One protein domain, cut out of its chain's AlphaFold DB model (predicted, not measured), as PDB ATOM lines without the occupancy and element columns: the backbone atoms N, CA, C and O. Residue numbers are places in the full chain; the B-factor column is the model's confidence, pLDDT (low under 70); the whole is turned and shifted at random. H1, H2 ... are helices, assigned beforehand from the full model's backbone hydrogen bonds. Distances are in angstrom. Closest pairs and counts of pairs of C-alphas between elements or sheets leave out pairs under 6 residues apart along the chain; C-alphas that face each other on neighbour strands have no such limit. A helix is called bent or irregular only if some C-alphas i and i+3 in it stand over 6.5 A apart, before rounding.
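AT A GLANCE: This is residues 80 to 141 of the 321 residues of an uncharacterized protein of Candidatus Peribacteria bacterium (UniProt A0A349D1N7). This model has little regular structure: two lobes of loop, residues 80 to 98 and residues 116 to 141, the second with H3, are joined by a bridge of H1, its link and H2. The printed part has 62 residues with three named helices, H1, H2, H3, and no named strand; its class is all helix, with 17 residues in helices. It is loose, with a radius of gyration of the C-alphas of 13.9 A, and spans 42 by 23 by 13 A, only just elongated.

IN THESE COORDINATES: Begin at C-alpha 80 and pass to C-alpha 99 at (34.742, 42.569, -20.175), where H1, residues 99 to 106, runs 13.2 A; it is irregular, C-alphas 102 and 105 being 7.5 A apart. H2 is residues 111 to 115, and H3, residues 132 to 135, ends at (35.959, 30.082, -39.459).

HOW THE PARTS SIT: H1, H2 and H3 are apart from one another. Residues 122 to 123 pair with residues 139 to 140, parallel. In H2 every O i to N i+4 pair is within hydrogen-bond range; in H1 0 of 4 are, against 3 of 5 O i to N i+3 pairs; H3 is too short for an O i to N i+4 pair.

THE WHOLE: The farthest C-alphas, of Pro 95 and Gln 139, are 41.9 A apart. The printed part has no cut; H1 to H2 is a tight link, H2 to H3 a long one. Look for pLDDT under 70 at residues 103 to 109 and 141.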
ATOM      1  N   GLU A  80      24.138  46.106 -16.674       93.62
ATOM      2  CA  GLU A  80      23.550  44.763 -16.727       93.62
ATOM      3  C   GLU A  80      22.085  44.806 -17.195       93.62
ATOM      4  O   GLU A  80      21.653  43.980 -18.003       93.62
ATOM      5  N   ALA A  81      21.313  45.805 -16.757       91.94
ATOM      6  CA  ALA A  81      19.913  45.959 -17.149       91.94
ATOM      7  C   ALA A  81      19.733  46.287 -18.643       91.94
ATOM      8  O   ALA A  81      18.738  45.865 -19.244       91.94
ATOM      9  N   ASN A  82      20.668  47.032 -19.236       92.44
ATOM     10  CA  ASN A  82      20.662  47.367 -20.659       92.44
ATOM     11  C   ASN A  82      21.433  46.360 -21.530       92.44
ATOM     12  O   ASN A  82      21.297  46.409 -22.753       92.44
ATOM     13  N   GLY A  83      22.158  45.416 -20.920       93.25
ATOM     14  CA  GLY A  83      22.937  44.398 -21.623       93.25
ATOM     15  C   GLY A  83      24.177  44.956 -22.319       93.25
ATOM     16  O   GLY A  83      24.475  44.509 -23.419       93.25
ATOM     17  N   TRP A  84      24.832  45.942 -21.705       94.69
ATOM     18  CA  TRP A  84      26.046  46.588 -22.221       94.69
ATOM     19  C   TRP A  84      27.300  45.737 -21.996       94.69
ATOM     20  O   TRP A  84      28.164  45.669 -22.852       94.69
ATOM     21  N   TYR A  85      27.340  44.941 -20.924       90.50
ATOM     22  CA  TYR A  85      28.429  43.987 -20.715       90.50
ATOM     23  C   TYR A  85      28.499  42.911 -21.807       90.50
ATOM     24  O   TYR A  85      27.600  42.065 -21.904       90.50
ATOM     25  N   GLY A  86      29.611  42.864 -22.546       87.75
ATOM     26  CA  GLY A  86      29.846  41.851 -23.578       87.75
ATOM     27  C   GLY A  86      29.129  42.140 -24.900       87.75
ATOM     28  O   GLY A  86      28.840  41.198 -25.650       87.75
ATOM     29  N   ASP A  87      28.766  43.398 -25.160       88.31
ATOM     30  CA  ASP A  87      28.119  43.820 -26.402       88.31
ATOM     31  C   ASP A  87      29.116  44.157 -27.532       88.31
ATOM     32  O   ASP A  87      28.715  44.320 -28.694       88.31
ATOM     33  N   GLY A  88      30.416  44.150 -27.216       80.69
ATOM     34  CA  GLY A  88      31.522  44.439 -28.120       80.69
ATOM     35  C   GLY A  88      31.917  45.916 -28.178       80.69
ATOM     36  O   GLY A  88      32.754  46.270 -29.013       80.69
ATOM     37  N   MET A  89      31.329  46.780 -27.346       83.44
ATOM     38  CA  MET A  89      31.788  48.144 -27.085       83.44
ATOM     39  C   MET A  89      32.285  48.249 -25.642       83.44
ATOM     40  O   MET A  89      31.801  47.558 -24.765       83.44
ATOM     41  N   CYS A  90      33.282  49.099 -25.398       91.12
ATOM     42  CA  CYS A  90      33.776  49.343 -24.046       91.12
ATOM     43  C   CYS A  90      32.955  50.455 -23.370       91.12
ATOM     44  O   CYS A  90      33.057  51.621 -23.766       91.12
ATOM     45  N   ASP A  91      32.180  50.102 -22.341       91.19
ATOM     46  CA  ASP A  91      31.383  51.028 -21.530       91.19
ATOM     47  C   ASP A  91      32.061  51.330 -20.176       91.19
ATOM     48  O   ASP A  91      31.754  50.762 -19.126       91.19
ATOM     49  N   GLU A  92      33.002  52.281 -20.190       91.00
ATOM     50  CA  GLU A  92      33.841  52.646 -19.030       91.00
ATOM     51  C   GLU A  92      33.063  53.196 -17.817       91.00
ATOM     52  O   GLU A  92      33.565  53.170 -16.693       91.00
ATOM     53  N   ASP A  93      31.842  53.695 -18.028       91.19
ATOM     54  CA  ASP A  93      31.010  54.314 -16.986       91.19
ATOM     55  C   ASP A  93      30.192  53.288 -16.170       91.19
ATOM     56  O   ASP A  93      29.370  53.658 -15.324       91.19
ATOM     57  N   CYS A  94      30.401  51.995 -16.412       91.75
ATOM     58  CA  CYS A  94      29.683  50.924 -15.746       91.75
ATOM     59  C   CYS A  94      30.215  50.616 -14.330       91.75
ATOM     60  O   CYS A  94      31.420  50.669 -14.081       91.75
ATOM     61  N   PRO A  95      29.334  50.269 -13.366       88.94
ATOM     62  CA  PRO A  95      29.737  50.042 -11.977       88.94
ATOM     63  C   PRO A  95      30.598  48.780 -11.795       88.94
ATOM     64  O   PRO A  95      31.501  48.780 -10.958       88.94
ATOM     65  N   ASN A  96      30.345  47.720 -12.570       85.94
ATOM     66  CA  ASN A  96      31.273  46.598 -12.732       85.94
ATOM     67  C   ASN A  96      32.136  46.795 -13.986       85.94
ATOM     68  O   ASN A  96      31.665  47.370 -14.966       85.94
ATOM     69  N   VAL A  97      33.375  46.288 -13.951       87.75
ATOM     70  CA  VAL A  97      34.312  46.339 -15.086       87.75
ATOM     71  C   VAL A  97      33.710  45.611 -16.281       87.75
ATOM     72  O   VAL A  97      33.380  44.428 -16.188       87.75
ATOM     73  N   ASP A  98      33.621  46.317 -17.400       91.12
ATOM     74  CA  ASP A  98      33.147  45.754 -18.652       91.12
ATOM     75  C   ASP A  98      34.194  44.798 -19.261       91.12
ATOM     76  O   ASP A  98      35.342  45.210 -19.482       91.12
ATOM     77  N   PRO A  99      33.848  43.518 -19.519       84.88
ATOM     78  CA  PRO A  99      34.742  42.569 -20.175       84.88
ATOM     79  C   PRO A  99      35.328  43.090 -21.490       84.88
ATOM     80  O   PRO A  99      36.487  42.787 -21.786       84.88
ATOM     81  N   ASP A 100      34.578  43.905 -22.233       84.19
ATOM     82  CA  ASP A 100      35.010  44.458 -23.518       84.19
ATOM     83  C   ASP A 100      36.093  45.545 -23.351       84.19
ATOM     84  O   ASP A 100      36.945  45.719 -24.224       84.19
ATOM     85  N   CYS A 101      36.175  46.194 -22.183       82.69
ATOM     86  CA  CYS A 101      37.236  47.155 -21.861       82.69
ATOM     87  C   CYS A 101      38.567  46.495 -21.473       82.69
ATOM     88  O   CYS A 101      39.626  47.113 -21.572       82.69
ATOM     89  N   THR A 102      38.557  45.225 -21.054       74.00
ATOM     90  CA  THR A 102      39.782  44.540 -20.592       74.00
ATOM     91  C   THR A 102      40.753  44.163 -21.720       74.00
ATOM     92  O   THR A 102      41.862  43.703 -21.446       74.00
ATOM     93  N   GLY A 103      40.372  44.408 -22.979       60.28
ATOM     94  CA  GLY A 103      41.219  44.268 -24.166       60.28
ATOM     95  C   GLY A 103      41.399  45.554 -24.981       60.28
ATOM     96  O   GLY A 103      42.099  45.511 -25.988       60.28
ATOM     97  N   ALA A 104      40.813  46.686 -24.577       54.56
ATOM     98  CA  ALA A 104      40.829  47.915 -25.378       54.56
ATOM     99  C   ALA A 104      42.214  48.595 -25.440       54.56
ATOM    100  O   ALA A 104      42.511  49.303 -26.398       54.56
ATOM    101  N   GLU A 105      43.127  48.303 -24.505       52.56
ATOM    102  CA  GLU A 105      44.535  48.717 -24.650       52.56
ATOM    103  C   GLU A 105      45.308  47.881 -25.691       52.56
ATOM    104  O   GLU A 105      46.436  48.220 -26.037       52.56
ATOM    105  N   ALA A 106      44.704  46.824 -26.251       52.53
ATOM    106  CA  ALA A 106      45.256  46.094 -27.392       52.53
ATOM    107  C   ALA A 106      44.837  46.682 -28.754       52.53
ATOM    108  O   ALA A 106      45.314  46.199 -29.779       52.53
ATOM    109  N   GLU A 107      43.990  47.721 -28.809       52.94
ATOM    110  CA  GLU A 107      43.579  48.310 -30.094       52.94
ATOM    111  C   GLU A 107      44.731  48.993 -30.852       52.94
ATOM    112  O   GLU A 107      44.681  49.075 -32.081       52.94
ATOM    113  N   GLU A 108      45.788  49.447 -30.165       56.28
ATOM    114  CA  GLU A 108      46.972  49.996 -30.846       56.28
ATOM    115  C   GLU A 108      47.981  48.921 -31.288       56.28
ATOM    116  O   GLU A 108      48.760  49.170 -32.213       56.28
ATOM    117  N   ASP A 109      47.934  47.722 -30.697       65.88
ATOM    118  CA  ASP A 109      48.886  46.638 -30.975       65.88
ATOM    119  C   ASP A 109      48.302  45.499 -31.827       65.88
ATOM    120  O   ASP A 109      49.074  44.705 -32.372       65.88
ATOM    121  N   ASP A 110      46.976  45.411 -32.004       78.88
ATOM    122  CA  ASP A 110      46.378  44.458 -32.938       78.88
ATOM    123  C   ASP A 110      46.402  45.007 -34.375       78.88
ATOM    124  O   ASP A 110      45.603  45.888 -34.727       78.88
ATOM    125  N   PRO A 111      47.282  44.481 -35.257       81.69
ATOM    126  CA  PRO A 111      47.353  44.949 -36.631       81.69
ATOM    127  C   PRO A 111      46.005  44.810 -37.350       81.69
ATOM    128  O   PRO A 111      45.702  45.620 -38.225       81.69
ATOM    129  N   CYS A 112      45.161  43.848 -36.977       89.88
ATOM    130  CA  CYS A 112      43.889  43.622 -37.652       89.88
ATOM    131  C   CYS A 112      42.786  44.591 -37.222       89.88
ATOM    132  O   CYS A 112      41.943  44.948 -38.053       89.88
ATOM    133  N   VAL A 113      42.823  45.103 -35.988       83.44
ATOM    134  CA  VAL A 113      41.979  46.241 -35.580       83.44
ATOM    135  C   VAL A 113      42.431  47.499 -36.324       83.44
ATOM    136  O   VAL A 113      41.615  48.175 -36.961       83.44
ATOM    137  N   LEU A 114      43.745  47.756 -36.353       82.38
ATOM    138  CA  LEU A 114      44.326  48.933 -37.001       82.38
ATOM    139  C   LEU A 114      44.004  49.005 -38.505       82.38
ATOM    140  O   LEU A 114      43.665  50.074 -39.023       82.38
ATOM    141  N   TYR A 115      44.086  47.875 -39.213       85.44
ATOM    142  CA  TYR A 115      43.797  47.799 -40.649       85.44
ATOM    143  C   TYR A 115      42.330  47.497 -40.983       85.44
ATOM    144  O   TYR A 115      41.973  47.534 -42.161       85.44
ATOM    145  N   ARG A 116      41.466  47.305 -39.972       86.12
ATOM    146  CA  ARG A 116      40.056  46.898 -40.133       86.12
ATOM    147  C   ARG A 116      39.898  45.606 -40.941       86.12
ATOM    148  O   ARG A 116      39.018  45.519 -41.794       86.12
ATOM    149  N   SER A 117      40.772  44.647 -40.669       90.19
ATOM    150  CA  SER A 117      40.816  43.335 -41.319       90.19
ATOM    151  C   SER A 117      39.733  42.381 -40.813       90.19
ATOM    152  O   SER A 117      39.295  41.502 -41.537       90.19
ATOM    153  N   TYR A 118      39.225  42.579 -39.594       85.50
ATOM    154  CA  TYR A 118      38.136  41.749 -39.080       85.50
ATOM    155  C   TYR A 118      36.835  41.929 -39.876       85.50
ATOM    156  O   TYR A 118      36.342  43.053 -40.019       85.50
ATOM    157  N   ASN A 119      36.220  40.814 -40.290       85.94
ATOM    158  CA  ASN A 119      34.969  40.770 -41.062       85.94
ATOM    159  C   ASN A 119      35.058  41.434 -42.453       85.94
ATOM    160  O   ASN A 119      34.050  41.944 -42.966       85.94
ATOM    161  N   ASP A 120      36.239  41.470 -43.071       88.00
ATOM    162  CA  ASP A 120      36.429  42.019 -44.415       88.00
ATOM    163  C   ASP A 120      36.189  40.982 -45.543       88.00
ATOM    164  O   ASP A 120      36.122  41.332 -46.730       88.00
ATOM    165  N   GLY A 121      35.954  39.716 -45.174       89.44
ATOM    166  CA  GLY A 121      35.713  38.581 -46.066       89.44
ATOM    167  C   GLY A 121      36.984  37.861 -46.536       89.44
ATOM    168  O   GLY A 121      36.896  36.927 -47.350       89.44
ATOM    169  N   VAL A 122      38.150  38.282 -46.056       91.44
ATOM    170  CA  VAL A 122      39.460  37.648 -46.228       91.44
ATOM    171  C   VAL A 122      39.835  37.011 -44.894       91.44
ATOM    172  O   VAL A 122      39.472  37.507 -43.848       91.44
ATOM    173  N   CYS A 123      40.492  35.852 -44.930       93.88
ATOM    174  CA  CYS A 123      40.976  35.229 -43.700       93.88
ATOM    175  C   CYS A 123      42.396  35.727 -43.409       93.88
ATOM    176  O   CYS A 123      43.326  35.388 -44.159       93.88
ATOM    177  N   ASP A 124      42.533  36.502 -42.335       91.62
ATOM    178  CA  ASP A 124      43.778  37.069 -41.829       91.62
ATOM    179  C   ASP A 124      44.250  36.304 -40.577       91.62
ATOM    180  O   ASP A 124      43.818  36.519 -39.449       91.62
ATOM    181  N   ASP A 125      45.178  35.366 -40.780       90.88
ATOM    182  CA  ASP A 125      45.669  34.465 -39.724       90.88
ATOM    183  C   ASP A 125      46.689  35.123 -38.761       90.88
ATOM    184  O   ASP A 125      47.082  34.512 -37.766       90.88
ATOM    185  N   ASP A 126      47.140  36.347 -39.064       87.50
ATOM    186  CA  ASP A 126      48.205  37.067 -38.342       87.50
ATOM    187  C   ASP A 126      47.665  38.081 -37.307       87.50
ATOM    188  O   ASP A 126      48.408  38.926 -36.802       87.50
ATOM    189  N   CYS A 127      46.373  38.006 -36.987       88.75
ATOM    190  CA  CYS A 127      45.725  38.850 -35.989       88.75
ATOM    191  C   CYS A 127      45.943  38.339 -34.555       88.75
ATOM    192  O   CYS A 127      46.148  37.141 -34.337       88.75
ATOM    193  N   PHE A 128      45.857  39.221 -33.550       85.06
ATOM    194  CA  PHE A 128      45.962  38.778 -32.150       85.06
ATOM    195  C   PHE A 128      44.716  38.014 -31.694       85.06
ATOM    196  O   PHE A 128      44.837  37.034 -30.952       85.06
ATOM    197  N   GLN A 129      43.530  38.419 -32.157       83.44
ATOM    198  CA  GLN A 129      42.302  37.643 -31.977       83.44
ATOM    199  C   GLN A 129      41.982  36.818 -33.234       83.44
ATOM    200  O   GLN A 129      42.218  37.304 -34.341       83.44
ATOM    201  N   PRO A 130      41.422  35.598 -33.106       86.94
ATOM    202  CA  PRO A 130      41.041  34.783 -34.257       86.94
ATOM    203  C   PRO A 130      40.060  35.517 -35.177       86.94
ATOM    204  O   PRO A 130      38.982  35.916 -34.736       86.94
ATOM    205  N   ASP A 131      40.406  35.644 -36.455       90.62
ATOM    206  CA  ASP A 131      39.558  36.297 -37.448       90.62
ATOM    207  C   ASP A 131      38.279  35.470 -37.743       90.62
ATOM    208  O   ASP A 131      38.366  34.299 -38.149       90.62
ATOM    209  N   PRO A 132      37.070  36.038 -37.547       89.69
ATOM    210  CA  PRO A 132      35.803  35.367 -37.845       89.69
ATOM    211  C   PRO A 132      35.661  34.873 -39.296       89.69
ATOM    212  O   PRO A 132      34.970  33.872 -39.545       89.69
ATOM    213  N   ASP A 133      36.322  35.514 -40.263       89.38
ATOM    214  CA  ASP A 133      36.272  35.105 -41.671       89.38
ATOM    215  C   ASP A 133      37.016  33.782 -41.922       89.38
ATOM    216  O   ASP A 133      36.636  32.996 -42.802       89.38
ATOM    217  N   CYS A 134      37.995  33.441 -41.078       90.00
ATOM    218  CA  CYS A 134      38.719  32.170 -41.140       90.00
ATOM    219  C   CYS A 134      37.851  30.965 -40.756       90.00
ATOM    220  O   CYS A 134      37.958  29.893 -41.361       90.00
ATOM    221  N   ALA A 135      36.921  31.131 -39.810       85.06
ATOM    222  CA  ALA A 135      35.959  30.082 -39.459       85.06
ATOM    223  C   ALA A 135      34.939  29.821 -40.586       85.06
ATOM    224  O   ALA A 135      34.371  28.729 -40.690       85.06
ATOM    225  N   SER A 136      34.736  30.816 -41.449       79.62
ATOM    226  CA  SER A 136      33.728  30.832 -42.511       79.62
ATOM    227  C   SER A 136      34.243  30.304 -43.858       79.62
ATOM    228  O   SER A 136      33.468  30.165 -44.808       79.62
ATOM    229  N   GLY A 137      35.538  29.978 -43.952       80.06
ATOM    230  CA  GLY A 137      36.190  29.584 -45.202       80.06
ATOM    231  C   GLY A 137      36.588  30.768 -46.090       80.06
ATOM    232  O   GLY A 137      36.584  30.624 -47.317       80.06
ATOM    233  N   GLY A 138      36.910  31.919 -45.487       75.81
ATOM    234  CA  GLY A 138      37.493  33.077 -46.164       75.81
ATOM    235  C   GLY A 138      38.739  32.712 -46.980       75.81
ATOM    236  O   GLY A 138      39.430  31.723 -46.717       75.81
ATOM    237  N   GLN A 139      39.011  33.479 -48.037       71.56
ATOM    238  CA  GLN A 139      40.198  33.248 -48.862       71.56
ATOM    239  C   GLN A 139      41.431  33.693 -48.071       71.56
ATOM    240  O   GLN A 139      41.532  34.858 -47.715       71.56
ATOM    241  N   SER A 140      42.351  32.771 -47.779       71.69
ATOM    242  CA  SER A 140      43.569  33.077 -47.016       71.69
ATOM    243  C   SER A 140      44.497  33.998 -47.824       71.69
ATOM    244  O   SER A 140      44.858  33.686 -48.968       71.69
ATOM    245  N   ALA A 141      44.899  35.128 -47.233       63.78
ATOM    246  CA  ALA A 141      45.689  36.182 -47.883       63.78
ATOM    247  C   ALA A 141      47.072  35.708 -48.394       63.78
ATOM    248  O   ALA A 141      47.656  36.297 -49.313       63.78
TER     249      ALA A 141